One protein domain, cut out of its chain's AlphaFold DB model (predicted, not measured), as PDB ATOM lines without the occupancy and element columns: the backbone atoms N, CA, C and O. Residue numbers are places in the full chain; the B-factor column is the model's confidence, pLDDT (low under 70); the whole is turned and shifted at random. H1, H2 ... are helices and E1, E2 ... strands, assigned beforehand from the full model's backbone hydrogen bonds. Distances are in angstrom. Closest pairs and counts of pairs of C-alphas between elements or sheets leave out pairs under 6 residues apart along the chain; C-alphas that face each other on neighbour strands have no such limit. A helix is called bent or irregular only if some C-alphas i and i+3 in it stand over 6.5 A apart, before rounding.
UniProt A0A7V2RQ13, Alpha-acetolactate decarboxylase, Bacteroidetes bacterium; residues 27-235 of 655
ATOM      1  N   HIS A  27     -60.514 -20.206  -8.568       94.69
ATOM      2  CA  HIS A  27     -59.681 -19.140  -9.106       94.69
ATOM      3  C   HIS A  27     -60.469 -18.234 -10.060       94.69
ATOM      4  O   HIS A  27     -61.476 -18.636 -10.644       94.69
ATOM      5  N   ALA A  28     -59.978 -17.014 -10.246       93.56
ATOM      6  CA  ALA A  28     -60.500 -16.019 -11.169       93.56
ATOM      7  C   ALA A  28     -59.332 -15.314 -11.861       93.56
ATOM      8  O   ALA A  28     -58.316 -15.025 -11.232       93.56
ATOM      9  N   GLY A  29     -59.473 -15.050 -13.159       90.94
ATOM     10  CA  GLY A  29     -58.374 -14.542 -13.980       90.94
ATOM     11  C   GLY A  29     -57.333 -15.603 -14.342       90.94
ATOM     12  O   GLY A  29     -57.442 -16.775 -13.970       90.94
ATOM     13  N   ALA A  30     -56.349 -15.198 -15.148       88.62
ATOM     14  CA  ALA A  30     -55.230 -16.051 -15.542       88.62
ATOM     15  C   ALA A  30     -54.009 -15.224 -15.984       88.62
ATOM     16  O   ALA A  30     -54.147 -14.304 -16.793       88.62
ATOM     17  N   LEU A  31     -52.811 -15.622 -15.546       82.50
ATOM     18  CA  LEU A  31     -51.513 -15.046 -15.910       82.50
ATOM     19  C   LEU A  31     -51.339 -14.952 -17.424       82.50
ATOM     20  O   LEU A  31     -51.005 -13.889 -17.928       82.50
ATOM     21  N   LYS A  32     -51.649 -16.007 -18.183       82.81
ATOM     22  CA  LYS A  32     -51.570 -15.992 -19.655       82.81
ATOM     23  C   LYS A  32     -52.466 -14.930 -20.292       82.81
ATOM     24  O   LYS A  32     -52.123 -14.390 -21.336       82.81
ATOM     25  N   THR A  33     -53.619 -14.632 -19.694       81.88
ATOM     26  CA  THR A  33     -54.534 -13.609 -20.215       81.88
ATOM     27  C   THR A  33     -53.953 -12.223 -19.957       81.88
ATOM     28  O   THR A  33     -53.910 -11.413 -20.880       81.88
ATOM     29  N   MET A  34     -53.420 -11.984 -18.756       83.25
ATOM     30  CA  MET A  34     -52.731 -10.733 -18.422       83.25
ATOM     31  C   MET A  34     -51.485 -10.536 -19.297       83.25
ATOM     32  O   MET A  34     -51.324  -9.493 -19.914       83.25
ATOM     33  N   MET A  35     -50.647 -11.566 -19.429       79.06
ATOM     34  CA  MET A  35     -49.373 -11.479 -20.143       79.06
ATOM     35  C   MET A  35     -49.522 -11.447 -21.669       79.06
ATOM     36  O   MET A  35     -48.758 -10.763 -22.336       79.06
ATOM     37  N   HIS A  36     -50.479 -12.177 -22.257       81.50
ATOM     38  CA  HIS A  36     -50.593 -12.261 -23.723       81.50
ATOM     39  C   HIS A  36     -51.657 -11.333 -24.311       81.50
ATOM     40  O   HIS A  36     -51.574 -10.986 -25.487       81.50
ATOM     41  N   LYS A  37     -52.690 -10.979 -23.538       80.06
ATOM     42  CA  LYS A  37     -53.804 -10.141 -24.010       80.06
ATOM     43  C   LYS A  37     -53.854  -8.767 -23.342       80.06
ATOM     44  O   LYS A  37     -54.683  -7.961 -23.748       80.06
ATOM     45  N   GLY A  38     -53.022  -8.513 -22.329       80.44
ATOM     46  CA  GLY A  38     -53.020  -7.256 -21.576       80.44
ATOM     47  C   GLY A  38     -54.311  -6.986 -20.799       80.44
ATOM     48  O   GLY A  38     -54.603  -5.844 -20.461       80.44
ATOM     49  N   ASP A  39     -55.120  -8.016 -20.536       85.38
ATOM     50  CA  ASP A  39     -56.372  -7.866 -19.794       85.38
ATOM     51  C   ASP A  39     -56.089  -7.821 -18.291       85.38
ATOM     52  O   ASP A  39     -55.965  -8.862 -17.645       85.38
ATOM     53  N   LEU A  40     -55.979  -6.606 -17.754       88.81
ATOM     54  CA  LEU A  40     -55.747  -6.349 -16.330       88.81
ATOM     55  C   LEU A  40     -57.039  -6.008 -15.566       88.81
ATOM     56  O   LEU A  40     -56.978  -5.520 -14.439       88.81
ATOM     57  N   SER A  41     -58.206  -6.210 -16.183       91.75
ATOM     58  CA  SER A  41     -59.491  -5.842 -15.579       91.75
ATOM     59  C   SER A  41     -59.852  -6.734 -14.389       91.75
ATOM     60  O   SER A  41     -59.445  -7.895 -14.319       91.75
ATOM     61  N   ALA A  42     -60.662  -6.202 -13.470       94.56
ATOM     62  CA  ALA A  42     -61.231  -6.964 -12.366       94.56
ATOM     63  C   ALA A  42     -61.957  -8.232 -12.844       94.56
ATOM     64  O   ALA A  42     -62.845  -8.185 -13.698       94.56
ATOM     65  N   LYS A  43     -61.593  -9.370 -12.250       95.69
ATOM     66  CA  LYS A  43     -62.213 -10.690 -12.450       95.69
ATOM     67  C   LYS A  43     -62.932 -11.202 -11.212       95.69
ATOM     68  O   LYS A  43     -63.768 -12.093 -11.337       95.69
ATOM     69  N   LYS A  44     -62.594 -10.672 -10.037       95.56
ATOM     70  CA  LYS A  44     -63.232 -11.021  -8.772       95.56
ATOM     71  C   LYS A  44     -63.266  -9.808  -7.856       95.56
ATOM     72  O   LYS A  44     -62.240  -9.153  -7.682       95.56
ATOM     73  N   ASP A  45     -64.429  -9.527  -7.289       96.38
ATOM     74  CA  ASP A  45     -64.557  -8.578  -6.191       96.38
ATOM     75  C   ASP A  45     -64.226  -9.296  -4.876       96.38
ATOM     76  O   ASP A  45     -64.731 -10.397  -4.628       96.38
ATOM     77  N   LEU A  46     -63.331  -8.728  -4.062       94.56
ATOM     78  CA  LEU A  46     -62.995  -9.333  -2.774       94.56
ATOM     79  C   LEU A  46     -64.169  -9.221  -1.796       94.56
ATOM     80  O   LEU A  46     -64.311 -10.103  -0.950       94.56
ATOM     81  N   GLN A  47     -65.054  -8.234  -1.946       92.06
ATOM     82  CA  GLN A  47     -66.219  -8.069  -1.078       92.06
ATOM     83  C   GLN A  47     -67.146  -9.292  -1.108       92.06
ATOM     84  O   GLN A  47     -67.720  -9.657  -0.086       92.06
ATOM     85  N   GLU A  48     -67.217  -9.999  -2.241       88.38
ATOM     86  CA  GLU A  48     -67.970 -11.256  -2.381       88.38
ATOM     87  C   GLU A  48     -67.411 -12.409  -1.527       88.38
ATOM     88  O   GLU A  48     -68.056 -13.448  -1.386       88.38
ATOM     89  N   LEU A  49     -66.188 -12.270  -1.007       88.44
ATOM     90  CA  LEU A  49     -65.532 -13.250  -0.142       88.44
ATOM     91  C   LEU A  49     -65.560 -12.840   1.339       88.44
ATOM     92  O   LEU A  49     -65.179 -13.648   2.194       88.44
ATOM     93  N   ALA A  50     -66.014 -11.624   1.653       82.75
ATOM     94  CA  ALA A  50     -66.105 -11.132   3.020       82.75
ATOM     95  C   ALA A  50     -66.997 -12.050   3.876       82.75
ATOM     96  O   ALA A  50     -68.031 -12.545   3.431       82.75
ATOM     97  N   GLY A  51     -66.570 -12.314   5.112       73.56
ATOM     98  CA  GLY A  51     -67.285 -13.206   6.031       73.56
ATOM     99  C   GLY A  51     -67.133 -14.705   5.737       73.56
ATOM    100  O   GLY A  51     -67.709 -15.518   6.456       73.56
ATOM    101  N   THR A  52     -66.346 -15.107   4.729       77.19
ATOM    102  CA  THR A  52     -66.031 -16.529   4.512       77.19
ATOM    103  C   THR A  52     -65.079 -17.025   5.613       77.19
ATOM    104  O   THR A  52     -63.946 -16.543   5.694       77.19
ATOM    105  N   PRO A  53     -65.479 -17.996   6.456       73.75
ATOM    106  CA  PRO A  53     -64.638 -18.473   7.549       73.75
ATOM    107  C   PRO A  53     -63.466 -19.315   7.034       73.75
ATOM    108  O   PRO A  53     -63.626 -20.108   6.104       73.75
ATOM    109  N   ASN A  54     -62.311 -19.191   7.693       86.44
ATOM    110  CA  ASN A  54     -61.072 -19.902   7.360       86.44
ATOM    111  C   ASN A  54     -60.636 -19.708   5.892       86.44
ATOM    112  O   ASN A  54     -60.163 -20.643   5.239       86.44
ATOM    113  N   LEU A  55     -60.871 -18.512   5.340       93.50
ATOM    114  CA  LEU A  55     -60.550 -18.176   3.954       93.50
ATOM    115  C   LEU A  55     -59.052 -17.912   3.786       93.50
ATOM    116  O   LEU A  55     -58.475 -17.062   4.466       93.50
ATOM    117  N   TYR A  56     -58.455 -18.573   2.802       96.19
ATOM    118  CA  TYR A  56     -57.094 -18.330   2.347       96.19
ATOM    119  C   TYR A  56     -57.124 -17.972   0.867       96.19
ATOM    120  O   TYR A  56     -57.649 -18.737   0.057       96.19
ATOM    121  N   ALA A  57     -56.574 -16.814   0.506       97.50
ATOM    122  CA  ALA A  57     -56.523 -16.356  -0.877       97.50
ATOM    123  C   ALA A  57     -55.227 -15.613  -1.183       97.50
ATOM    124  O   ALA A  57     -54.674 -14.939  -0.316       97.50
ATOM    125  N   LEU A  58     -54.771 -15.687  -2.428       97.75
ATOM    126  CA  LEU A  58     -53.681 -14.853  -2.922       97.75
ATOM    127  C   LEU A  58     -53.878 -14.490  -4.393       97.75
ATOM    128  O   LEU A  58     -54.610 -15.169  -5.119       97.75
ATOM    129  N   GLY A  59     -53.256 -13.399  -4.829       96.56
ATOM    130  CA  GLY A  59     -53.374 -12.927  -6.204       96.56
ATOM    131  C   GLY A  59     -52.956 -11.473  -6.392       96.56
ATOM    132  O   GLY A  59     -52.310 -10.895  -5.527       96.56
ATOM    133  N   ALA A  60     -53.356 -10.874  -7.512       95.50
ATOM    134  CA  ALA A  60     -52.970  -9.519  -7.899       95.50
ATOM    135  C   ALA A  60     -54.190  -8.597  -8.011       95.50
ATOM    136  O   ALA A  60     -55.238  -8.979  -8.552       95.50
ATOM    137  N   VAL A  61     -54.035  -7.360  -7.537       96.38
ATOM    138  CA  VAL A  61     -55.050  -6.301  -7.647       96.38
ATOM    139  C   VAL A  61     -55.296  -5.969  -9.121       96.38
ATOM    140  O   VAL A  61     -54.391  -6.071  -9.954       96.38
ATOM    141  N   GLU A  62     -56.522  -5.569  -9.458       94.75
ATOM    142  CA  GLU A  62     -56.844  -5.061 -10.792       94.75
ATOM    143  C   GLU A  62     -55.863  -3.974 -11.255       94.75
ATOM    144  O   GLU A  62     -55.283  -3.233 -10.455       94.75
ATOM    145  N   ASN A  63     -55.639  -3.904 -12.565       92.38
ATOM    146  CA  ASN A  63     -54.630  -3.041 -13.180       92.38
ATOM    147  C   ASN A  63     -53.207  -3.271 -12.638       92.38
ATOM    148  O   ASN A  63     -52.345  -2.411 -12.823       92.38
ATOM    149  N   LEU A  64     -52.960  -4.414 -11.982       91.25
ATOM    150  CA  LEU A  64     -51.668  -4.794 -11.412       91.25
ATOM    151  C   LEU A  64     -51.119  -3.724 -10.445       91.25
ATOM    152  O   LEU A  64     -49.950  -3.340 -10.494       91.25
ATOM    153  N   LYS A  65     -51.991  -3.203  -9.572       94.56
ATOM    154  CA  LYS A  65     -51.677  -2.127  -8.606       94.56
ATOM    155  C   LYS A  65     -51.297  -2.615  -7.207       94.56
ATOM    156  O   LYS A  65     -51.313  -1.829  -6.257       94.56
ATOM    157  N   GLY A  66     -50.986  -3.898  -7.070       95.31
ATOM    158  CA  GLY A  66     -50.582  -4.476  -5.800       95.31
ATOM    159  C   GLY A  66     -50.828  -5.973  -5.701       95.31
ATOM    160  O   GLY A  66     -51.359  -6.595  -6.624       95.31
ATOM    161  N   GLU A  67     -50.501  -6.508  -4.530       96.56
ATOM    162  CA  GLU A  67     -50.683  -7.909  -4.157       96.56
ATOM    163  C   GLU A  67     -51.850  -8.081  -3.200       96.56
ATOM    164  O   GLU A  67     -52.088  -7.249  -2.325       96.56
ATOM    165  N   ILE A  68     -52.527  -9.212  -3.318       97.69
ATOM    166  CA  ILE A  68     -53.595  -9.643  -2.426       97.69
ATOM    167  C   ILE A  68     -53.091 -10.851  -1.645       97.69
ATOM    168  O   ILE A  68     -52.623 -11.825  -2.232       97.69
ATOM    169  N   LEU A  69     -53.235 -10.802  -0.327       97.44
ATOM    170  CA  LEU A  69     -53.166 -11.962   0.552       97.44
ATOM    171  C   LEU A  69     -54.367 -11.902   1.492       97.44
ATOM    172  O   LEU A  69     -54.561 -10.904   2.171       97.44
ATOM    173  N   ILE A  70     -55.162 -12.959   1.555       96.12
ATOM    174  CA  ILE A  70     -56.148 -13.173   2.611       96.12
ATOM    175  C   ILE A  70     -55.650 -14.365   3.406       96.12
ATOM    176  O   ILE A  70     -55.482 -15.454   2.857       96.12
ATOM    177  N   TYR A  71     -55.368 -14.142   4.681       93.12
ATOM    178  CA  TYR A  71     -54.807 -15.150   5.565       93.12
ATOM    179  C   TYR A  71     -55.775 -15.365   6.721       93.12
ATOM    180  O   TYR A  71     -55.915 -14.487   7.569       93.12
ATOM    181  N   ASP A  72     -56.438 -16.521   6.737       90.19
ATOM    182  CA  ASP A  72     -57.450 -16.879   7.738       90.19
ATOM    183  C   ASP A  72     -58.577 -15.831   7.860       90.19
ATOM    184  O   ASP A  72     -58.862 -15.277   8.919       90.19
ATOM    185  N   GLY A  73     -59.170 -15.473   6.718       90.25
ATOM    186  CA  GLY A  73     -60.242 -14.478   6.620       90.25
ATOM    187  C   GLY A  73     -59.795 -13.020   6.759       90.25
ATOM    188  O   GLY A  73     -60.613 -12.127   6.562       90.25
ATOM    189  N   GLN A  74     -58.519 -12.755   7.049       91.88
ATOM    190  CA  GLN A  74     -57.993 -11.400   7.218       91.88
ATOM    191  C   GLN A  74     -57.273 -10.925   5.947       91.88
ATOM    192  O   GLN A  74     -56.232 -11.495   5.595       91.88
ATOM    193  N   PRO A  75     -57.782  -9.899   5.240       94.62
ATOM    194  CA  PRO A  75     -57.132  -9.364   4.052       94.62
ATOM    195  C   PRO A  75     -55.918  -8.488   4.405       94.62
ATOM    196  O   PRO A  75     -55.901  -7.725   5.370       94.62
ATOM    197  N   LEU A  76     -54.891  -8.603   3.573       95.19
ATOM    198  CA  LEU A  76     -53.660  -7.825   3.535       95.19
ATOM    199  C   LEU A  76     -53.387  -7.493   2.065       95.19
ATOM    200  O   LEU A  76     -52.648  -8.197   1.374       95.19
ATOM    201  N   VAL A  77     -54.016  -6.429   1.568       96.56
ATOM    202  CA  VAL A  77     -53.800  -5.944   0.203       96.56
ATOM    203  C   VAL A  77     -52.701  -4.892   0.214       96.56
ATOM    204  O   VAL A  77     -52.823  -3.850   0.855       96.56
ATOM    205  N   THR A  78     -51.609  -5.161  -0.491       96.00
ATOM    206  CA  THR A  78     -50.396  -4.341  -0.441       96.00
ATOM    207  C   THR A  78     -50.174  -3.631  -1.766       96.00
ATOM    208  O   THR A  78     -50.204  -4.253  -2.820       96.00
ATOM    209  N   SER A  79     -49.935  -2.322  -1.720       95.00
ATOM    210  CA  SER A  79     -49.710  -1.463  -2.891       95.00
ATOM    211  C   SER A  79     -48.499  -0.555  -2.680       95.00
ATOM    212  O   SER A  79     -48.044  -0.366  -1.550       95.00
ATOM    213  N   VAL A  80     -47.986   0.040  -3.758       92.38
ATOM    214  CA  VAL A  80     -46.899   1.030  -3.685       92.38
ATOM    215  C   VAL A  80     -47.476   2.439  -3.822       92.38
ATOM    216  O   VAL A  80     -48.016   2.801  -4.866       92.38
ATOM    217  N   LYS A  81     -47.324   3.265  -2.783       88.50
ATOM    218  CA  LYS A  81     -47.704   4.686  -2.787       88.50
ATOM    219  C   LYS A  81     -46.501   5.541  -2.413       88.50
ATOM    220  O   LYS A  81     -45.868   5.315  -1.385       88.50
ATOM    221  N   ASN A  82     -46.171   6.521  -3.256       86.81
ATOM    222  CA  ASN A  82     -45.036   7.433  -3.059       86.81
ATOM    223  C   ASN A  82     -43.700   6.712  -2.777       86.81
ATOM    224  O   ASN A  82     -42.914   7.153  -1.945       86.81
ATOM    225  N   GLY A  83     -43.460   5.574  -3.442       85.44
ATOM    226  CA  GLY A  83     -42.245   4.770  -3.257       85.44
ATOM    227  C   GLY A  83     -42.190   3.973  -1.949       85.44
ATOM    228  O   GLY A  83     -41.152   3.403  -1.633       85.44
ATOM    229  N   THR A  84     -43.291   3.912  -1.200       89.81
ATOM    230  CA  THR A  84     -43.408   3.161   0.058       89.81
ATOM    231  C   THR A  84     -44.547   2.151  -0.006       89.81
ATOM    232  O   THR A  84     -45.463   2.279  -0.821       89.81
ATOM    233  N   ILE A  85     -44.479   1.135   0.853       91.75
ATOM    234  CA  ILE A  85     -45.526   0.124   0.984       91.75
ATOM    235  C   ILE A  85     -46.731   0.716   1.723       91.75
ATOM    236  O   ILE A  85     -46.586   1.283   2.804       91.75
ATOM    237  N   ALA A  86     -47.923   0.531   1.160       93.38
ATOM    238  CA  ALA A  86     -49.200   0.821   1.798       93.38
ATOM    239  C   ALA A  86     -50.035  -0.462   1.896       93.38
ATOM    240  O   ALA A  86     -50.213  -1.157   0.895       93.38
ATOM    241  N   VAL A  87     -50.563  -0.743   3.090       94.31
ATOM    242  CA  VAL A  87     -51.361  -1.941   3.387       94.31
ATOM    243  C   VAL A  87     -52.814  -1.545   3.631       94.31
ATOM    244  O   VAL A  87     -53.094  -0.653   4.430       94.31
ATOM    245  N   ASP A  88     -53.723  -2.225   2.948       93.88
ATOM    246  CA  ASP A  88     -55.169  -2.129   3.102       93.88
ATOM    247  C   ASP A  88     -55.688  -3.455   3.685       93.88
ATOM    248  O   ASP A  88     -55.333  -4.532   3.203       93.88
ATOM    249  N   LYS A  89     -56.477  -3.368   4.759       94.19
ATOM    250  CA  LYS A  89     -57.032  -4.518   5.492       94.19
ATOM    251  C   LYS A  89     -58.541  -4.673   5.284       94.19
ATOM    252  O   LYS A  89     -59.216  -5.293   6.101       94.19
ATOM    253  N   SER A  90     -59.082  -4.065   4.235       93.69
ATOM    254  CA  SER A  90     -60.480  -4.215   3.827       93.69
ATOM    255  C   SER A  90     -60.626  -5.235   2.695       93.69
ATOM    256  O   SER A  90     -59.650  -5.645   2.062       93.69
ATOM    257  N   PHE A  91     -61.873  -5.614   2.416       94.38
ATOM    258  CA  PHE A  91     -62.252  -6.378   1.229       94.38
ATOM    259  C   PHE A  91     -62.643  -5.464   0.047       94.38
ATOM    260  O   PHE A  91     -63.109  -5.952  -0.975       94.38
ATOM    261  N   ASP A  92     -62.380  -4.153   0.114       95.06
ATOM    262  CA  ASP A  92     -62.869  -3.154  -0.857       95.06
ATOM    263  C   ASP A  92     -62.119  -3.162  -2.207       95.06
ATOM    264  O   ASP A  92     -62.217  -2.225  -3.007       95.06
ATOM    265  N   LYS A  93     -61.273  -4.165  -2.452       96.19
ATOM    266  CA  LYS A  93     -60.431  -4.252  -3.651       96.19
ATOM    267  C   LYS A  93     -60.958  -5.299  -4.611       96.19
ATOM    268  O   LYS A  93     -61.624  -6.254  -4.231       96.19
ATOM    269  N   LYS A  94     -60.575  -5.147  -5.875       97.31
ATOM    270  CA  LYS A  94     -60.862  -6.114  -6.930       97.31
ATOM    271  C   LYS A  94     -59.577  -6.758  -7.416       97.31
ATOM    272  O   LYS A  94     -58.525  -6.118  -7.466       97.31
ATOM    273  N   ALA A  95     -59.672  -8.024  -7.783       96.81
ATOM    274  CA  ALA A  95     -58.555  -8.832  -8.235       96.81
ATOM    275  C   ALA A  95     -58.603  -9.026  -9.755       96.81
ATOM    276  O   ALA A  95     -59.639  -9.426 -10.292       96.81
ATOM    277  N   ALA A  96     -57.482  -8.803 -10.445       94.94
ATOM    278  CA  ALA A  96     -57.291  -9.270 -11.826       94.94
ATOM    279  C   ALA A  96     -56.965 -10.772 -11.870       94.94
ATOM    280  O   ALA A  96     -57.300 -11.463 -12.834       94.94
ATOM    281  N   LEU A  97     -56.333 -11.272 -10.807       94.88
ATOM    282  CA  LEU A  97     -56.035 -12.680 -10.585       94.88
ATOM    283  C   LEU A  97     -56.267 -13.004  -9.115       94.88
ATOM    284  O   LEU A  97     -55.772 -12.281  -8.256       94.88
ATOM    285  N   LEU A  98     -56.961 -14.099  -8.825       96.69
ATOM    286  CA  LEU A  98     -57.125 -14.603  -7.466       96.69
ATOM    287  C   LEU A  98     -57.231 -16.125  -7.484       96.69
ATOM    288  O   LEU A  98     -57.936 -16.675  -8.330       96.69
ATOM    289  N   VAL A  99     -56.588 -16.793  -6.535       97.06
ATOM    290  CA  VAL A  99     -56.839 -18.196  -6.181       97.06
ATOM    291  C   VAL A  99     -57.172 -18.260  -4.694       97.06
ATOM    292  O   VAL A  99     -56.557 -17.553  -3.894       97.06
ATOM    293  N   TRP A 100     -58.186 -19.040  -4.324       96.44
ATOM    294  CA  TRP A 100     -58.663 -19.109  -2.946       96.44
ATOM    295  C   TRP A 100     -59.255 -20.466  -2.578       96.44
ATOM    296  O   TRP A 100     -59.730 -21.221  -3.430       96.44
ATOM    297  N   ALA A 101     -59.248 -20.759  -1.281       94.19
ATOM    298  CA  ALA A 101     -59.889 -21.919  -0.677       94.19
ATOM    299  C   ALA A 101     -60.268 -21.618   0.779       94.19
ATOM    300  O   ALA A 101     -59.647 -20.775   1.425       94.19
ATOM    301  N   ALA A 102     -61.264 -22.329   1.303       88.81
ATOM    302  CA  ALA A 102     -61.548 -22.350   2.735       88.81
ATOM    303  C   ALA A 102     -60.970 -23.640   3.328       88.81
ATOM    304  O   ALA A 102     -61.312 -24.730   2.868       88.81
ATOM    305  N   VAL A 103     -60.084 -23.523   4.319       87.38
ATOM    306  CA  VAL A 103     -59.387 -24.678   4.908       87.38
ATOM    307  C   VAL A 103     -59.663 -24.744   6.397       87.38
ATOM    308  O   VAL A 103     -59.227 -23.893   7.160       87.38
ATOM    309  N   ASP A 104     -60.383 -25.777   6.821       80.06
ATOM    310  CA  ASP A 104     -60.841 -25.890   8.207       80.06
ATOM    311  C   ASP A 104     -59.784 -26.412   9.176       80.06
ATOM    312  O   ASP A 104     -59.863 -26.149  10.378       80.06
ATOM    313  N   THR A 105     -58.861 -27.245   8.701       82.69
ATOM    314  CA  THR A 105     -57.866 -27.909   9.542       82.69
ATOM    315  C   THR A 105     -56.593 -28.145   8.749       82.69
ATOM    316  O   THR A 105     -56.628 -28.538   7.582       82.69
ATOM    317  N   TRP A 106     -55.475 -27.910   9.424       89.06
ATOM    318  CA  TRP A 106     -54.132 -28.064   8.898       89.06
ATOM    319  C   TRP A 106     -53.399 -29.150   9.690       89.06
ATOM    320  O   TRP A 106     -53.423 -29.124  10.921       89.06
ATOM    321  N   ALA A 107     -52.750 -30.089   9.007       87.69
ATOM    322  CA  ALA A 107     -51.747 -30.966   9.597       87.69
ATOM    323  C   ALA A 107     -50.372 -30.321   9.463       87.69
ATOM    324  O   ALA A 107     -50.027 -29.800   8.402       87.69
ATOM    325  N   GLU A 108     -49.593 -30.369  10.537       93.69
ATOM    326  CA  GLU A 108     -48.234 -29.842  10.566       93.69
ATOM    327  C   GLU A 108     -47.231 -30.932  10.187       93.69
ATOM    328  O   GLU A 108     -47.229 -32.027  10.749       93.69
ATOM    329  N   VAL A 109     -46.356 -30.610   9.240       95.06
ATOM    330  CA  VAL A 109     -45.287 -31.473   8.749       95.06
ATOM    331  C   VAL A 109     -43.972 -30.695   8.858       95.06
ATOM    332  O   VAL A 109     -43.769 -29.725   8.121       95.06
ATOM    333  N   PRO A 110     -43.058 -31.081   9.766       96.38
ATOM    334  CA  PRO A 110     -41.744 -30.456   9.853       96.38
ATOM    335  C   PRO A 110     -40.992 -30.586   8.527       96.38
ATOM    336  O   PRO A 110     -40.898 -31.681   7.966       96.38
ATOM    337  N   VAL A 111     -40.440 -29.480   8.027       96.44
ATOM    338  CA  VAL A 111     -39.619 -29.491   6.814       96.44
ATOM    339  C   VAL A 111     -38.211 -29.980   7.183       96.44
ATOM    340  O   VAL A 111     -37.574 -29.395   8.063       96.44
ATOM    341  N   PRO A 112     -37.695 -31.047   6.546       94.44
ATOM    342  CA  PRO A 112     -36.356 -31.553   6.825       94.44
ATOM    343  C   PRO A 112     -35.267 -30.507   6.556       94.44
ATOM    344  O   PRO A 112     -35.311 -29.799   5.554       94.44
ATOM    345  N   SER A 113     -34.224 -30.467   7.388       89.25
ATOM    346  CA  SER A 113     -33.136 -29.474   7.297       89.25
ATOM    347  C   SER A 113     -32.293 -29.552   6.014       89.25
ATOM    348  O   SER A 113     -31.456 -28.683   5.755       89.25
ATOM    349  N   ASN A 114     -32.444 -30.622   5.231       91.94
ATOM    350  CA  ASN A 114     -31.812 -30.778   3.923       91.94
ATOM    351  C   ASN A 114     -32.637 -30.183   2.771       91.94
ATOM    352  O   ASN A 114     -32.123 -30.154   1.661       91.94
ATOM    353  N   VAL A 115     -33.870 -29.732   3.017       95.06
ATOM    354  CA  VAL A 115     -34.700 -29.002   2.051       95.06
ATOM    355  C   VAL A 115     -34.423 -27.515   2.245       95.06
ATOM    356  O   VAL A 115     -34.842 -26.929   3.242       95.06
ATOM    357  N   LYS A 116     -33.663 -26.915   1.330       92.75
ATOM    358  CA  LYS A 116     -33.154 -25.544   1.458       92.75
ATOM    359  C   LYS A 116     -33.682 -24.613   0.381       92.75
ATOM    360  O   LYS A 116     -33.930 -23.454   0.689       92.75
ATOM    361  N   SER A 117     -33.837 -25.084  -0.852       90.94
ATOM    362  CA  SER A 117     -34.302 -24.248  -1.964       90.94
ATOM    363  C   SER A 117     -35.807 -24.369  -2.209       90.94
ATOM    364  O   SER A 117     -36.448 -25.338  -1.792       90.94
ATOM    365  N   PHE A 118     -36.372 -23.407  -2.941       85.69
ATOM    366  CA  PHE A 118     -37.765 -23.460  -3.389       85.69
ATOM    367  C   PHE A 118     -38.050 -24.684  -4.290       85.69
ATOM    368  O   PHE A 118     -39.113 -25.293  -4.189       85.69
ATOM    369  N   GLU A 119     -37.087 -25.106  -5.118       89.00
ATOM    370  CA  GLU A 119     -37.202 -26.313  -5.958       89.00
ATOM    371  C   GLU A 119     -37.236 -27.602  -5.123       89.00
ATOM    372  O   GLU A 119     -38.086 -28.471  -5.335       89.00
ATOM    373  N   GLU A 120     -36.340 -27.724  -4.137       94.44
ATOM    374  CA  GLU A 120     -36.337 -28.850  -3.198       94.44
ATOM    375  C   GLU A 120     -37.632 -28.879  -2.379       94.44
ATOM    376  O   GLU A 120     -38.190 -29.949  -2.118       94.44
ATOM    377  N   PHE A 121     -38.142 -27.701  -2.013       94.44
ATOM    378  CA  PHE A 121     -39.411 -27.560  -1.318       94.44
ATOM    379  C   PHE A 121     -40.599 -28.001  -2.176       94.44
ATOM    380  O   PHE A 121     -41.474 -28.699  -1.667       94.44
ATOM    381  N   GLU A 122     -40.624 -27.684  -3.475       92.88
ATOM    382  CA  GLU A 122     -41.681 -28.152  -4.383       92.88
ATOM    383  C   GLU A 122     -41.711 -29.690  -4.508       92.88
ATOM    384  O   GLU A 122     -42.777 -30.303  -4.625       92.88
ATOM    385  N   ILE A 123     -40.553 -30.349  -4.423       93.62
ATOM    386  CA  ILE A 123     -40.483 -31.816  -4.371       93.62
ATOM    387  C   ILE A 123     -41.006 -32.322  -3.021       93.62
ATOM    388  O   ILE A 123     -41.799 -33.270  -2.971       93.62
ATOM    389  N   PHE A 124     -40.580 -31.687  -1.927       95.56
ATOM    390  CA  PHE A 124     -40.980 -32.065  -0.576       95.56
ATOM    391  C   PHE A 124     -42.487 -31.920  -0.351       95.56
ATOM    392  O   PHE A 124     -43.100 -32.857   0.152       95.56
ATOM    393  N   ILE A 125     -43.104 -30.809  -0.764       94.50
ATOM    394  CA  ILE A 125     -44.545 -30.580  -0.583       94.50
ATOM    395  C   ILE A 125     -45.379 -31.644  -1.292       94.50
ATOM    396  O   ILE A 125     -46.340 -32.138  -0.711       94.50
ATOM    397  N   LYS A 126     -44.991 -32.052  -2.508       93.00
ATOM    398  CA  LYS A 126     -45.670 -33.132  -3.234       93.00
ATOM    399  C   LYS A 126     -45.604 -34.432  -2.435       93.00
ATOM    400  O   LYS A 126     -46.631 -35.068  -2.227       93.00
ATOM    401  N   LYS A 127     -44.408 -34.806  -1.972       93.50
ATOM    402  CA  LYS A 127     -44.207 -36.024  -1.179       93.50
ATOM    403  C   LYS A 127     -45.007 -35.979   0.128       93.50
ATOM    404  O   LYS A 127     -45.730 -36.921   0.429       93.50
ATOM    405  N   ALA A 128     -44.909 -34.880   0.872       92.94
ATOM    406  CA  ALA A 128     -45.620 -34.691   2.131       92.94
ATOM    407  C   ALA A 128     -47.144 -34.722   1.932       92.94
ATOM    408  O   ALA A 128     -47.850 -35.307   2.749       92.94
ATOM    409  N   ALA A 129     -47.653 -34.142   0.842       89.94
ATOM    410  CA  ALA A 129     -49.065 -34.202   0.476       89.94
ATOM    411  C   ALA A 129     -49.526 -35.642   0.207       89.94
ATOM    412  O   ALA A 129     -50.529 -36.063   0.777       89.94
ATOM    413  N   GLU A 130     -48.769 -36.420  -0.573       88.12
ATOM    414  CA  GLU A 130     -49.069 -37.838  -0.839       88.12
ATOM    415  C   GLU A 130     -49.072 -38.670   0.455       88.12
ATOM    416  O   GLU A 130     -49.992 -39.452   0.689       88.12
ATOM    417  N   GLU A 131     -48.090 -38.456   1.333       85.94
ATOM    418  CA  GLU A 131     -47.988 -39.139   2.632       85.94
ATOM    419  C   GLU A 131     -49.107 -38.744   3.611       85.94
ATOM    420  O   GLU A 131     -49.445 -39.524   4.498       85.94
ATOM    421  N   ASN A 132     -49.719 -37.568   3.432       82.44
ATOM    422  CA  ASN A 132     -50.867 -37.093   4.214       82.44
ATOM    423  C   ASN A 132     -52.214 -37.305   3.495       82.44
ATOM    424  O   ASN A 132     -53.229 -36.734   3.897       82.44
ATOM    425  N   GLY A 133     -52.243 -38.136   2.448       78.94
ATOM    426  CA  GLY A 133     -53.479 -38.553   1.780       78.94
ATOM    427  C   GLY A 133     -54.126 -37.493   0.885       78.94
ATOM    428  O   GLY A 133     -55.301 -37.627   0.546       78.94
ATOM    429  N   LEU A 134     -53.390 -36.449   0.494       84.00
ATOM    430  CA  LEU A 134     -53.851 -35.466  -0.484       84.00
ATOM    431  C   LEU A 134     -53.605 -35.952  -1.915       84.00
ATOM    432  O   LEU A 134     -52.530 -36.451  -2.253       84.00
ATOM    433  N   ASP A 135     -54.596 -35.741  -2.782       82.75
ATOM    434  CA  ASP A 135     -54.471 -35.999  -4.214       82.75
ATOM    435  C   ASP A 135     -53.648 -34.893  -4.892       82.75
ATOM    436  O   ASP A 135     -54.146 -33.792  -5.149       82.75
ATOM    437  N   THR A 136     -52.389 -35.200  -5.216       86.06
ATOM    438  CA  THR A 136     -51.465 -34.256  -5.865       86.06
ATOM    439  C   THR A 136     -51.658 -34.106  -7.371       86.06
ATOM    440  O   THR A 136     -50.910 -33.352  -8.005       86.06
ATOM    441  N   GLU A 137     -52.618 -34.805  -7.977       86.19
ATOM    442  CA  GLU A 137     -53.105 -34.456  -9.315       86.19
ATOM    443  C   GLU A 137     -54.066 -33.263  -9.249       86.19
ATOM    444  O   GLU A 137     -54.216 -32.520 -10.216       86.19
ATOM    445  N   THR A 138     -54.652 -32.990  -8.084       84.38
ATOM    446  CA  THR A 138     -55.518 -31.828  -7.874       84.38
ATOM    447  C   THR A 138     -54.793 -30.678  -7.177       84.38
ATOM    448  O   THR A 138     -53.713 -30.837  -6.607       84.38
ATOM    449  N   GLN A 139     -55.365 -29.475  -7.261       90.62
ATOM    450  CA  GLN A 139     -54.815 -28.302  -6.592       90.62
ATOM    451  C   GLN A 139     -55.143 -28.275  -5.091       90.62
ATOM    452  O   GLN A 139     -56.249 -28.642  -4.688       90.62
ATOM    453  N   PHE A 140     -54.226 -27.765  -4.271       92.81
ATOM    454  CA  PHE A 140     -54.450 -27.570  -2.837       92.81
ATOM    455  C   PHE A 140     -53.666 -26.364  -2.295       92.81
ATOM    456  O   PHE A 140     -52.572 -26.069  -2.785       92.81
ATOM    457  N   PRO A 141     -54.208 -25.644  -1.298       95.56
ATOM    458  CA  PRO A 141     -53.457 -24.634  -0.568       95.56
ATOM    459  C   PRO A 141     -52.483 -25.289   0.418       95.56
ATOM    460  O   PRO A 141     -52.695 -26.415   0.860       95.56
ATOM    461  N   PHE A 142     -51.449 -24.563   0.817       96.69
ATOM    462  CA  PHE A 142     -50.554 -24.917   1.914       96.69
ATOM    463  C   PHE A 142     -50.141 -23.660   2.674       96.69
ATOM    464  O   PHE A 142     -50.106 -22.569   2.098       96.69
ATOM    465  N   LEU A 143     -49.788 -23.813   3.950       96.88
ATOM    466  CA  LEU A 143     -49.059 -22.773   4.677       96.88
ATOM    467  C   LEU A 143     -47.631 -23.235   4.921       96.88
ATOM    468  O   LEU A 143     -47.356 -24.430   5.017       96.88
ATOM    469  N   LEU A 144     -46.718 -22.287   5.023       95.75
ATOM    470  CA  LEU A 144     -45.342 -22.549   5.401       95.75
ATOM    471  C   LEU A 144     -44.917 -21.481   6.402       95.75
ATOM    472  O   LEU A 144     -44.834 -20.299   6.069       95.75
ATOM    473  N   ASP A 145     -44.653 -21.923   7.623       93.81
ATOM    474  CA  ASP A 145     -44.299 -21.061   8.745       93.81
ATOM    475  C   ASP A 145     -42.874 -21.371   9.203       93.81
ATOM    476  O   ASP A 145     -42.441 -22.522   9.167       93.81
ATOM    477  N   GLY A 146     -42.135 -20.356   9.643       92.38
ATOM    478  CA  GLY A 146     -40.802 -20.537  10.222       92.38
ATOM    479  C   GLY A 146     -39.882 -19.351   9.962       92.38
ATOM    480  O   GLY A 146     -40.337 -18.241   9.683       92.38
ATOM    481  N   THR A 147     -38.573 -19.573  10.074       92.56
ATOM    482  CA  THR A 147     -37.559 -18.551   9.786       92.56
ATOM    483  C   THR A 147     -36.893 -18.832   8.445       92.56
ATOM    484  O   THR A 147     -36.120 -19.777   8.311       92.56
ATOM    485  N   ALA A 148     -37.154 -17.983   7.453       92.06
ATOM    486  CA  ALA A 148     -36.474 -18.046   6.167       92.06
ATOM    487  C   ALA A 148     -35.062 -17.462   6.287       92.06
ATOM    488  O   ALA A 148     -34.877 -16.361   6.821       92.06
ATOM    489  N   ARG A 149     -34.062 -18.161   5.744       94.88
ATOM    490  CA  ARG A 149     -32.691 -17.644   5.646       94.88
ATOM    491  C   ARG A 149     -32.621 -16.488   4.659       94.88
ATOM    492  O   ARG A 149     -32.012 -15.458   4.962       94.88
ATOM    493  N   SER A 150     -33.321 -16.613   3.537       95.31
ATOM    494  CA  SER A 150     -33.659 -15.480   2.683       95.31
ATOM    495  C   SER A 150     -34.999 -15.656   1.987       95.31
ATOM    496  O   SER A 150     -35.400 -16.777   1.699       95.31
ATOM    497  N   LEU A 151     -35.660 -14.543   1.685       94.12
ATOM    498  CA  LEU A 151     -36.895 -14.490   0.909       94.12
ATOM    499  C   LEU A 151     -36.811 -13.325  -0.079       94.12
ATOM    500  O   LEU A 151     -36.720 -12.167   0.346       94.12
ATOM    501  N   THR A 152     -36.835 -13.623  -1.374       95.00
ATOM    502  CA  THR A 152     -36.932 -12.621  -2.442       95.00
ATOM    503  C   THR A 152     -38.395 -12.361  -2.767       95.00
ATOM    504  O   THR A 152     -39.198 -13.292  -2.833       95.00
ATOM    505  N   TRP A 153     -38.750 -11.089  -2.923       94.75
ATOM    506  CA  TRP A 153     -40.136 -10.668  -3.066       94.75
ATOM    507  C   TRP A 153     -40.318  -9.444  -3.951       94.75
ATOM    508  O   TRP A 153     -39.402  -8.628  -4.098       94.75
ATOM    509  N   HIS A 154     -41.555  -9.260  -4.414       94.69
ATOM    510  CA  HIS A 154     -42.026  -8.019  -5.015       94.69
ATOM    511  C   HIS A 154     -43.468  -7.662  -4.618       94.69
ATOM    512  O   HIS A 154     -44.226  -8.483  -4.096       94.69
ATOM    513  N   VAL A 155     -43.821  -6.398  -4.855       94.31
ATOM    514  CA  VAL A 155     -45.183  -5.856  -4.874       94.31
ATOM    515  C   VAL A 155     -45.350  -5.111  -6.191       94.31
ATOM    516  O   VAL A 155     -44.667  -4.104  -6.415       94.31
ATOM    517  N   ILE A 156     -46.239  -5.592  -7.058       91.56
ATOM    518  CA  ILE A 156     -46.442  -5.017  -8.393       91.56
ATOM    519  C   ILE A 156     -46.992  -3.586  -8.284       91.56
ATOM    520  O   ILE A 156     -47.841  -3.274  -7.445       91.56
ATOM    521  N   ASN A 157     -46.518  -2.699  -9.159       92.12
ATOM    522  CA  ASN A 157     -47.077  -1.359  -9.325       92.12
ATOM    523  C   ASN A 157     -47.018  -0.941 -10.794       92.12
ATOM    524  O   ASN A 157     -46.153  -0.177 -11.225       92.12
ATOM    525  N   TRP A 158     -47.929  -1.489 -11.587       89.88
ATOM    526  CA  TRP A 158     -47.905  -1.308 -13.032       89.88
ATOM    527  C   TRP A 158     -48.190   0.135 -13.445       89.88
ATOM    528  O   TRP A 158     -49.027   0.816 -12.846       89.88
ATOM    529  N   LYS A 159     -47.514   0.625 -14.486       86.88
ATOM    530  CA  LYS A 159     -47.725   1.985 -14.992       86.88
ATOM    531  C   LYS A 159     -48.977   2.036 -15.872       86.88
ATOM    532  O   LYS A 159     -49.189   1.165 -16.711       86.88
ATOM    533  N   ASP A 160     -49.788   3.078 -15.705       83.25
ATOM    534  CA  ASP A 160     -51.005   3.245 -16.506       83.25
ATOM    535  C   ASP A 160     -50.667   3.408 -17.993       83.25
ATOM    536  O   ASP A 160     -49.758   4.159 -18.361       83.25
ATOM    537  N   GLY A 161     -51.408   2.695 -18.845       77.62
ATOM    538  CA  GLY A 161     -51.212   2.690 -20.298       77.62
ATOM    539  C   GLY A 161     -50.016   1.866 -20.789       77.62
ATOM    540  O   GLY A 161     -49.739   1.875 -21.986       77.62
ATOM    541  N   ASP A 162     -49.309   1.163 -19.902       81.88
ATOM    542  CA  ASP A 162     -48.185   0.308 -20.273       81.88
ATOM    543  C   ASP A 162     -48.657  -1.072 -20.764       81.88
ATOM    544  O   ASP A 162     -49.251  -1.843 -20.007       81.88
ATOM    545  N   THR A 163     -48.391  -1.368 -22.041       80.12
ATOM    546  CA  THR A 163     -48.877  -2.558 -22.764       80.12
ATOM    547  C   THR A 163     -47.840  -3.673 -22.907       80.12
ATOM    548  O   THR A 163     -48.142  -4.730 -23.464       80.12
ATOM    549  N   GLU A 164     -46.606  -3.465 -22.445       81.56
ATOM    550  CA  GLU A 164     -45.554  -4.478 -22.532       81.56
ATOM    551  C   GLU A 164     -45.602  -5.375 -21.297       81.56
ATOM    552  O   GLU A 164     -45.190  -4.962 -20.218       81.56
ATOM    553  N   HIS A 165     -46.041  -6.621 -21.457       77.88
ATOM    554  CA  HIS A 165     -46.128  -7.584 -20.366       77.88
ATOM    555  C   HIS A 165     -45.000  -8.620 -20.452       77.88
ATOM    556  O   HIS A 165     -45.022  -9.519 -21.291       77.88
ATOM    557  N   SER A 166     -44.010  -8.502 -19.564       81.56
ATOM    558  CA  SER A 166     -42.935  -9.484 -19.392       81.56
ATOM    559  C   SER A 166     -42.759  -9.844 -17.918       81.56
ATOM    560  O   SER A 166     -43.080  -9.054 -17.029       81.56
ATOM    561  N   HIS A 167     -42.231 -11.041 -17.652       77.25
ATOM    562  CA  HIS A 167     -41.994 -11.508 -16.283       77.25
ATOM    563  C   HIS A 167     -41.014 -10.598 -15.525       77.25
ATOM    564  O   HIS A 167     -41.276 -10.202 -14.394       77.25
ATOM    565  N   GLU A 168     -39.927 -10.186 -16.181       84.31
ATOM    566  CA  GLU A 168     -38.950  -9.264 -15.600       84.31
ATOM    567  C   GLU A 168     -39.590  -7.927 -15.207       84.31
ATOM    568  O   GLU A 168     -39.316  -7.384 -14.135       84.31
ATOM    569  N   LYS A 169     -40.485  -7.407 -16.051       84.56
ATOM    570  CA  LYS A 169     -41.190  -6.158 -15.773       84.56
ATOM    571  C   LYS A 169     -42.216  -6.310 -14.657       84.56
ATOM    572  O   LYS A 169     -42.397  -5.374 -13.891       84.56
ATOM    573  N   HIS A 170     -42.838  -7.479 -14.520       82.56
ATOM    574  CA  HIS A 170     -43.731  -7.792 -13.401       82.56
ATOM    575  C   HIS A 170     -43.030  -7.578 -12.057       82.56
ATOM    576  O   HIS A 170     -43.487  -6.766 -11.252       82.56
ATOM    577  N   ILE A 171     -41.849  -8.178 -11.903       82.69
ATOM    578  CA  ILE A 171     -41.011  -8.064 -10.702       82.69
ATOM    579  C   ILE A 171     -40.513  -6.622 -10.499       82.69
ATOM    580  O   ILE A 171     -40.518  -6.096  -9.385       82.69
ATOM    581  N   LYS A 172     -40.079  -5.953 -11.576       87.00
ATOM    582  CA  LYS A 172     -39.438  -4.625 -11.500       87.00
ATOM    583  C   LYS A 172     -40.402  -3.435 -11.513       87.00
ATOM    584  O   LYS A 172     -39.952  -2.309 -11.323       87.00
ATOM    585  N   SER A 173     -41.694  -3.650 -11.764       87.00
ATOM    586  CA  SER A 173     -42.680  -2.564 -11.896       87.00
ATOM    587  C   SER A 173     -42.929  -1.804 -10.591       87.00
ATOM    588  O   SER A 173     -43.217  -0.609 -10.622       87.00
ATOM    589  N   GLY A 174     -42.801  -2.479  -9.447       89.19
ATOM    590  CA  GLY A 174     -42.974  -1.888  -8.126       89.19
ATOM    591  C   GLY A 174     -41.784  -2.131  -7.206       89.19
ATOM    592  O   GLY A 174     -40.634  -2.180  -7.644       89.19
ATOM    593  N   LEU A 175     -42.056  -2.228  -5.904       92.81
ATOM    594  CA  LEU A 175     -41.018  -2.471  -4.904       92.81
ATOM    595  C   LEU A 175     -40.653  -3.952  -4.890       92.81
ATOM    596  O   LEU A 175     -41.531  -4.804  -4.939       92.81
ATOM    597  N   ASN A 176     -39.363  -4.248  -4.795       93.88
ATOM    598  CA  ASN A 176     -38.840  -5.601  -4.674       93.88
ATOM    599  C   ASN A 176     -37.603  -5.609  -3.773       93.88
ATOM    600  O   ASN A 176     -37.004  -4.561  -3.508       93.88
ATOM    601  N   GLY A 177     -37.228  -6.786  -3.283       93.81
ATOM    602  CA  GLY A 177     -36.036  -6.937  -2.463       93.81
ATOM    603  C   GLY A 177     -35.824  -8.350  -1.944       93.81
ATOM    604  O   GLY A 177     -36.547  -9.280  -2.288       93.81
ATOM    605  N   THR A 178     -34.823  -8.491  -1.074       95.50
ATOM    606  CA  THR A 178     -34.517  -9.743  -0.376       95.50
ATOM    607  C   THR A 178     -34.483  -9.493   1.124       95.50
ATOM    608  O   THR A 178     -33.679  -8.697   1.611       95.50
ATOM    609  N   LEU A 179     -35.336 -10.194   1.863       92.50
ATOM    610  CA  LEU A 179     -35.312 -10.251   3.324       92.50
ATOM    611  C   LEU A 179     -34.378 -11.385   3.755       92.50
ATOM    612  O   LEU A 179     -34.295 -12.398   3.064       92.50
ATOM    613  N   LYS A 180     -33.662 -11.231   4.874       94.44
ATOM    614  CA  LYS A 180     -32.732 -12.247   5.397       94.44
ATOM    615  C   LYS A 180     -33.040 -12.570   6.852       94.44
ATOM    616  O   LYS A 180     -33.294 -11.647   7.619       94.44
ATOM    617  N   ASN A 181     -32.948 -13.850   7.215       92.25
ATOM    618  CA  ASN A 181     -33.167 -14.374   8.569       92.25
ATOM    619  C   ASN A 181     -34.451 -13.833   9.214       92.25
ATOM    620  O   ASN A 181     -34.422 -13.276  10.310       92.25
ATOM    621  N   ILE A 182     -35.568 -13.947   8.497       89.38
ATOM    622  CA  ILE A 182     -36.843 -13.346   8.886       89.38
ATOM    623  C   ILE A 182     -37.885 -14.421   9.186       89.38
ATOM    624  O   ILE A 182     -37.988 -15.422   8.477       89.38
ATOM    625  N   ALA A 183     -38.673 -14.201  10.238       90.44
ATOM    626  CA  ALA A 183     -39.874 -14.982  10.492       90.44
ATOM    627  C   ALA A 183     -40.935 -14.663   9.431       90.44
ATOM    628  O   ALA A 183     -41.283 -13.495   9.219       90.44
ATOM    629  N   VAL A 184     -41.439 -15.699   8.766       87.69
ATOM    630  CA  VAL A 184     -42.403 -15.575   7.668       87.69
ATOM    631  C   VAL A 184     -43.574 -16.521   7.873       87.69
ATOM    632  O   VAL A 184     -43.412 -17.637   8.367       87.69
ATOM    633  N   ASN A 185     -44.751 -16.064   7.449       93.44
ATOM    634  CA  ASN A 185     -45.894 -16.927   7.185       93.44
ATOM    635  C   ASN A 185     -46.186 -16.851   5.695       93.44
ATOM    636  O   ASN A 185     -46.498 -15.778   5.170       93.44
ATOM    637  N   ILE A 186     -46.080 -17.979   5.016       95.12
ATOM    638  CA  ILE A 186     -46.334 -18.092   3.586       95.12
ATOM    639  C   ILE A 186     -47.657 -18.814   3.397       95.12
ATOM    640  O   ILE A 186     -47.900 -19.847   4.016       95.12
ATOM    641  N   LEU A 187     -48.500 -18.263   2.534       97.31
ATOM    642  CA  LEU A 187     -49.612 -18.976   1.928       97.31
ATOM    643  C   LEU A 187     -49.197 -19.325   0.504       97.31
ATOM    644  O   LEU A 187     -48.757 -18.448  -0.240       97.31
ATOM    645  N   GLY A 188     -49.378 -20.577   0.108       96.31
ATOM    646  CA  GLY A 188     -49.198 -20.978  -1.278       96.31
ATOM    647  C   GLY A 188     -50.296 -21.897  -1.783       96.31
ATOM    648  O   GLY A 188     -51.052 -22.476  -1.009       96.31
ATOM    649  N   PHE A 189     -50.374 -22.023  -3.103       95.75
ATOM    650  CA  PHE A 189     -51.213 -22.993  -3.796       95.75
ATOM    651  C   PHE A 189     -50.339 -23.872  -4.679       95.75
ATOM    652  O   PHE A 189     -49.595 -23.361  -5.518       95.75
ATOM    653  N   TYR A 190     -50.446 -25.186  -4.494       94.19
ATOM    654  CA  TYR A 190     -49.821 -26.190  -5.345       94.19
ATOM    655  C   TYR A 190     -50.800 -26.637  -6.434       94.19
ATOM    656  O   TYR A 190     -51.962 -26.920  -6.141       94.19
ATOM    657  N   SER A 191     -50.346 -26.730  -7.685       92.00
ATOM    658  CA  SER A 191     -51.140 -27.274  -8.789       92.00
ATOM    659  C   SER A 191     -50.301 -27.662 -10.013       92.00
ATOM    660  O   SER A 191     -49.645 -26.814 -10.615       92.00
ATOM    661  N   LYS A 192     -50.470 -28.894 -10.514       86.75
ATOM    662  CA  LYS A 192     -49.871 -29.353 -11.787       86.75
ATOM    663  C   LYS A 192     -50.571 -28.814 -13.042       86.75
ATOM    664  O   LYS A 192     -49.945 -28.672 -14.090       86.75
ATOM    665  N   HIS A 193     -51.865 -28.497 -12.954       85.38
ATOM    666  CA  HIS A 193     -52.707 -28.199 -14.126       85.38
ATOM    667  C   HIS A 193     -52.954 -26.704 -14.389       85.38
ATOM    668  O   HIS A 193     -53.590 -26.347 -15.377       85.38
ATOM    669  N   HIS A 194     -52.427 -25.820 -13.540       84.94
ATOM    670  CA  HIS A 194     -52.709 -24.378 -13.572       84.94
ATOM    671  C   HIS A 194     -51.456 -23.525 -13.803       84.94
ATOM    672  O   HIS A 194     -51.411 -22.348 -13.417       84.94
ATOM    673  N   ARG A 195     -50.437 -24.096 -14.460       83.56
ATOM    674  CA  ARG A 195     -49.283 -23.340 -14.970       83.56
ATOM    675  C   ARG A 195     -49.765 -22.300 -15.962       83.56
ATOM    676  O   ARG A 195     -50.586 -22.608 -16.827       83.56
ATOM    677  N   THR A 196     -49.271 -21.071 -15.849       79.06
ATOM    678  CA  THR A 196     -49.723 -19.900 -16.633       79.06
ATOM    679  C   THR A 196     -51.173 -19.468 -16.369       79.06
ATOM    680  O   THR A 196     -51.691 -18.593 -17.065       79.06
ATOM    681  N   ILE A 197     -51.848 -20.047 -15.369       83.19
ATOM    682  CA  ILE A 197     -53.157 -19.578 -14.895       83.19
ATOM    683  C   ILE A 197     -52.950 -18.790 -13.609       83.19
ATOM    684  O   ILE A 197     -53.031 -17.574 -13.651       83.19
ATOM    685  N   TYR A 198     -52.612 -19.443 -12.504       79.12
ATOM    686  CA  TYR A 198     -52.179 -18.746 -11.287       79.12
ATOM    687  C   TYR A 198     -50.791 -19.201 -10.833       79.12
ATOM    688  O   TYR A 198     -50.079 -18.428 -10.223       79.12
ATOM    689  N   THR A 199     -50.328 -20.387 -11.230       80.12
ATOM    690  CA  THR A 199     -48.934 -20.796 -10.975       80.12
ATOM    691  C   THR A 199     -47.999 -20.329 -12.087       80.12
ATOM    692  O   THR A 199     -48.415 -20.138 -13.242       80.12
ATOM    693  N   HIS A 200     -46.724 -20.144 -11.740       78.75
ATOM    694  CA  HIS A 200     -45.691 -19.761 -12.693       78.75
ATOM    695  C   HIS A 200     -45.526 -20.816 -13.807       78.75
ATOM    696  O   HIS A 200     -45.990 -21.949 -13.709       78.75
ATOM    697  N   HIS A 201     -44.878 -20.464 -14.919       73.00
ATOM    698  CA  HIS A 201     -44.710 -21.407 -16.032       73.00
ATOM    699  C   HIS A 201     -43.678 -22.513 -15.734       73.00
ATOM    700  O   HIS A 201     -43.749 -23.585 -16.337       73.00
ATOM    701  N   THR A 202     -42.759 -22.271 -14.791       79.31
ATOM    702  CA  THR A 202     -41.697 -23.212 -14.384       79.31
ATOM    703  C   THR A 202     -41.949 -23.923 -13.055       79.31
ATOM    704  O   THR A 202     -41.252 -24.889 -12.771       79.31
ATOM    705  N   SER A 203     -42.928 -23.486 -12.260       85.81
ATOM    706  CA  SER A 203     -43.207 -24.019 -10.920       85.81
ATOM    707  C   SER A 203     -44.677 -24.400 -10.798       85.81
ATOM    708  O   SER A 203     -45.542 -23.808 -11.445       85.81
ATOM    709  N   ASN A 204     -44.964 -25.401  -9.973       91.00
ATOM    710  CA  ASN A 204     -46.333 -25.764  -9.607       91.00
ATOM    711  C   ASN A 204     -46.854 -24.961  -8.408       91.00
ATOM    712  O   ASN A 204     -47.940 -25.265  -7.920       91.00
ATOM    713  N   ILE A 205     -46.102 -23.973  -7.918       92.88
ATOM    714  CA  ILE A 205     -46.443 -23.176  -6.742       92.88
ATOM    715  C   ILE A 205     -46.711 -21.722  -7.145       92.88
ATOM    716  O   ILE A 205     -46.026 -21.140  -7.986       92.88
ATOM    717  N   HIS A 206     -47.719 -21.129  -6.514       94.69
ATOM    718  CA  HIS A 206     -47.885 -19.678  -6.390       94.69
ATOM    719  C   HIS A 206     -47.926 -19.354  -4.902       94.69
ATOM    720  O   HIS A 206     -48.743 -19.940  -4.194       94.69
ATOM    721  N   ALA A 207     -47.041 -18.479  -4.422       95.75
ATOM    722  CA  ALA A 207     -46.903 -18.182  -3.004       95.75
ATOM    723  C   ALA A 207     -46.841 -16.678  -2.730       95.75
ATOM    724  O   ALA A 207     -46.174 -15.922  -3.433       95.75
ATOM    725  N   HIS A 208     -47.542 -16.255  -1.684       96.94
ATOM    726  CA  HIS A 208     -47.455 -14.922  -1.099       96.94
ATOM    727  C   HIS A 208     -47.057 -15.075   0.370       96.94
ATOM    728  O   HIS A 208     -47.357 -16.087   1.006       96.94
ATOM    729  N   PHE A 209     -46.395 -14.074   0.932       94.88
ATOM    730  CA  PHE A 209     -45.966 -14.093   2.331       94.88
ATOM    731  C   PHE A 209     -46.525 -12.904   3.094       94.88
ATOM    732  O   PHE A 209     -46.886 -11.892   2.498       94.88
ATOM    733  N   LYS A 210     -46.524 -13.016   4.422       92.50
ATOM    734  CA  LYS A 210     -46.584 -11.883   5.343       92.50
ATOM    735  C   LYS A 210     -45.437 -11.950   6.346       92.50
ATOM    736  O   LYS A 210     -44.986 -13.034   6.727       92.50
ATOM    737  N   THR A 211     -44.982 -10.784   6.784       84.31
ATOM    738  CA  THR A 211     -44.013 -10.641   7.879       84.31
ATOM    739  C   THR A 211     -44.736 -10.553   9.229       84.31
ATOM    740  O   THR A 211     -45.881 -10.109   9.298       84.31
ATOM    741  N   ALA A 212     -44.078 -10.984  10.311       72.50
ATOM    742  CA  ALA A 212     -44.698 -11.040  11.639       72.50
ATOM    743  C   ALA A 212     -44.798  -9.670  12.347       72.50
ATOM    744  O   ALA A 212     -45.823  -9.369  12.950       72.50
ATOM    745  N   GLU A 213     -43.754  -8.835  12.278       63.19
ATOM    746  CA  GLU A 213     -43.650  -7.619  13.110       63.19
ATOM    747  C   GLU A 213     -44.225  -6.350  12.454       63.19
ATOM    748  O   GLU A 213     -44.804  -5.511  13.135       63.19
ATOM    749  N   ASN A 214     -44.102  -6.216  11.130       67.25
ATOM    750  CA  ASN A 214     -44.636  -5.097  10.341       67.25
ATOM    751  C   ASN A 214     -45.355  -5.660   9.108       67.25
ATOM    752  O   ASN A 214     -44.787  -5.624   8.011       67.25
ATOM    753  N   PRO A 215     -46.551  -6.251   9.294       74.56
ATOM    754  CA  PRO A 215     -47.166  -7.128   8.310       74.56
ATOM    755  C   PRO A 215     -47.533  -6.357   7.046       74.56
ATOM    756  O   PRO A 215     -48.515  -5.617   7.006       74.56
ATOM    757  N   PHE A 216     -46.751  -6.582   5.998       85.00
ATOM    758  CA  PHE A 216     -47.164  -6.356   4.622       85.00
ATOM    759  C   PHE A 216     -47.201  -7.697   3.901       85.00
ATOM    760  O   PHE A 216     -46.565  -8.657   4.345       85.00
ATOM    761  N   ALA A 217     -47.950  -7.749   2.804       90.31
ATOM    762  CA  ALA A 217     -47.981  -8.906   1.931       90.31
ATOM    763  C   ALA A 217     -47.202  -8.633   0.645       90.31
ATOM    764  O   ALA A 217     -47.271  -7.543   0.082       90.31
ATOM    765  N   GLY A 218     -46.477  -9.632   0.166       93.25
ATOM    766  CA  GLY A 218     -45.814  -9.577  -1.129       93.25
ATOM    767  C   GLY A 218     -45.884 -10.923  -1.826       93.25
ATOM    768  O   GLY A 218     -46.135 -11.952  -1.189       93.25
ATOM    769  N   HIS A 219     -45.635 -10.913  -3.130       94.94
ATOM    770  CA  HIS A 219     -45.382 -12.137  -3.871       94.94
ATOM    771  C   HIS A 219     -44.030 -12.716  -3.430       94.94
ATOM    772  O   HIS A 219     -43.062 -11.970  -3.268       94.94
ATOM    773  N   ALA A 220     -43.962 -14.030  -3.206       93.69
ATOM    774  CA  ALA A 220     -42.720 -14.727  -2.895       93.69
ATOM    775  C   ALA A 220     -42.098 -15.254  -4.195       93.69
ATOM    776  O   ALA A 220     -42.634 -16.172  -4.813       93.69
ATOM    777  N   ASP A 221     -40.980 -14.661  -4.610       89.94
ATOM    778  CA  ASP A 221     -40.298 -15.010  -5.862       89.94
ATOM    779  C   ASP A 221     -39.322 -16.175  -5.691       89.94
ATOM    780  O   ASP A 221     -39.234 -17.036  -6.563       89.94
ATOM    781  N   ASP A 222     -38.591 -16.200  -4.573       91.50
ATOM    782  CA  ASP A 222     -37.652 -17.271  -4.226       91.50
ATOM    783  C   ASP A 222     -37.439 -17.334  -2.706       91.50
ATOM    784  O   ASP A 222     -37.564 -16.319  -2.010       91.50
ATOM    785  N   ILE A 223     -37.094 -18.511  -2.181       91.94
ATOM    786  CA  ILE A 223     -36.814 -18.723  -0.756       91.94
ATOM    787  C   ILE A 223     -35.595 -19.624  -0.543       91.94
ATOM    788  O   ILE A 223     -35.453 -20.682  -1.155       91.94
ATOM    789  N   GLU A 224     -34.763 -19.236   0.421       95.44
ATOM    790  CA  GLU A 224     -33.844 -20.147   1.098       95.44
ATOM    791  C   GLU A 224     -34.436 -20.464   2.478       95.44
ATOM    792  O   GLU A 224     -34.524 -19.593   3.353       95.44
ATOM    793  N   LEU A 225     -34.883 -21.703   2.662       93.62
ATOM    794  CA  LEU A 225     -35.468 -22.199   3.904       93.62
ATOM    795  C   LEU A 225     -34.405 -22.226   5.009       93.62
ATOM    796  O   LEU A 225     -33.275 -22.672   4.799       93.62
ATOM    797  N   GLY A 226     -34.767 -21.714   6.185       90.56
ATOM    798  CA  GLY A 226     -33.928 -21.777   7.378       90.56
ATOM    799  C   GLY A 226     -34.324 -22.932   8.295       90.56
ATOM    800  O   GLY A 226     -34.789 -23.980   7.854       90.56
ATOM    801  N   GLU A 227     -34.112 -22.745   9.593       82.69
ATOM    802  CA  GLU A 227     -34.423 -23.753  10.607       82.69
ATOM    803  C   GLU A 227     -35.881 -23.651  11.081       82.69
ATOM    804  O   GLU A 227     -36.515 -22.599  10.979       82.69
ATOM    805  N   ASN A 228     -36.401 -24.751  11.637       88.31
ATOM    806  CA  ASN A 228     -37.749 -24.843  12.218       88.31
ATOM    807  C   ASN A 228     -38.886 -24.488  11.245       88.31
ATOM    808  O   ASN A 228     -39.937 -24.004  11.663       88.31
ATOM    809  N   MET A 229     -38.679 -24.722   9.948       94.62
ATOM    810  CA  MET A 229     -39.727 -24.565   8.946       94.62
ATOM    811  C   MET A 229     -40.778 -25.673   9.109       94.62
ATOM    812  O   MET A 229     -40.444 -26.856   9.217       94.62
ATOM    813  N   VAL A 230     -42.053 -25.294   9.105       96.94
ATOM    814  CA  VAL A 230     -43.203 -26.192   9.240       96.94
ATOM    815  C   VAL A 230     -44.136 -25.981   8.056       96.94
ATOM    816  O   VAL A 230     -44.685 -24.894   7.864       96.94
ATOM    817  N   LEU A 231     -44.318 -27.033   7.261       97.00
ATOM    818  CA  LEU A 231     -45.325 -27.101   6.212       97.00
ATOM    819  C   LEU A 231     -46.667 -27.465   6.850       97.00
ATOM    820  O   LEU A 231     -46.755 -28.392   7.648       97.00
ATOM    821  N   LYS A 232     -47.727 -26.763   6.467       96.00
ATOM    822  CA  LYS A 232     -49.097 -27.047   6.880       96.00
ATOM    823  C   LYS A 232     -49.909 -27.467   5.675       96.00
ATOM    824  O   LYS A 232     -50.053 -26.699   4.722       96.00
ATOM    825  N   LEU A 233     -50.445 -28.677   5.739       93.19
ATOM    826  CA  LEU A 233     -51.245 -29.268   4.678       93.19
ATOM    827  C   LEU A 233     -52.706 -29.376   5.105       93.19
ATOM    828  O   LEU A 233     -52.978 -29.681   6.265       93.19
ATOM    829  N   PRO A 234     -53.655 -29.127   4.198       90.31
ATOM    830  CA  PRO A 234     -55.061 -29.294   4.505       90.31
ATOM    831  C   PRO A 234     -55.347 -30.763   4.818       90.31
ATOM    832  O   PRO A 234     -54.925 -31.644   4.074       90.31
ATOM    833  N   VAL A 235     -56.083 -31.033   5.894       82.88
ATOM    834  CA  VAL A 235     -56.493 -32.401   6.241       82.88
ATOM    835  C   VAL A 235     -57.963 -32.478   6.591       82.88
ATOM    836  O   VAL A 235     -58.549 -31.567   7.176       82.88
TER     837      VAL A 235
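What this domain is: This is residues 27 to 235 of the 655 residues of the protein "Alpha-acetolactate decarboxylase" of Bacteroidetes bacterium (UniProt A0A7V2RQ13). Two twisted antiparallel sheets make a sandwich, their strands crossed at 52 degrees; in the larger, the sharply bent E7 and E8 pair with E9 and E10 in a ring, and E11 and E6 extend it from E7. H2 packs on this larger sheet. The 209 printed residues include three named helices and eleven named strands, in the order H1 E1 E2 E3 E4 E5 E6 H2 E7 H3 E8 E9 E10 E11; the class is mixed. The smaller sheet runs E4 E3 E2 E1 E5. The whole is compact, with a radius of gyration of the C-alphas of 16.0 A and spans of 47 by 32 by 32 A.

How they stand to each other: Begin at E7, residues 140 to 155, which bends by 122 degrees at residue 149. On one side of it find E8, residues 175 to 190, with N 142 and O 188 within hydrogen-bond range at 2.8 A. On the other side are E10, residues 217 to 225, with N 152 and O 222 at 2.9 A, and E11, residues 230 to 234, with N 143 and O 232 at 3.0 A. E9, residues 205 to 211, forms hairpins with E8, N 187 and O 208 at 2.9 A, and with E10, N 220 and O 207 at 2.9 A; E8, E9 and E10 are a meander, each strand the antiparallel neighbour of the one before. The edge strand E6, residues 106 to 110, pairs with E11, N 107 and O 233 at 2.8 A. H2, residues 118 to 131, is on this sheet at a height over the sheet of 8.0 A; its closest C-alphas to E10 are those of Phe 118 and Ile 223, 5.5 A apart. H3, residues 167 to 172, only grazes the sheet with residues 170 to 172. In the other sheet, E1, residues 55 to 61, E2, residues 67 to 71, E3, residues 74 to 81, and E4, residues 84 to 88, form a second meander; E5, residues 94 to 102, is beside E1, with N 58 and O 99 at 3.0 A. H1, residues 31 to 37, only grazes this sheet with residues 31 to 34. Every O i to N i+4 pair is within hydrogen-bond range in H1 and H3, and 9 of 10 in H2.

Where its parts are: Find C-alpha 31 at (-51.513, -15.046, -15.910), where H1 begins. E8 measures 25.3 A, E7 23.7 A, E3 21.6 A and H2 19.7 A. E11 ends at C-alpha 234, (-55.061, -29.294, 4.505).

The domain as a whole: The C-alphas farthest apart, Glu 131 and Gly 161, are 47.8 A apart. The printed part has no cut; the long links are H1 to E1, E7 to H3 and E8 to E9. Residues 213 to 214 are under pLDDT 70.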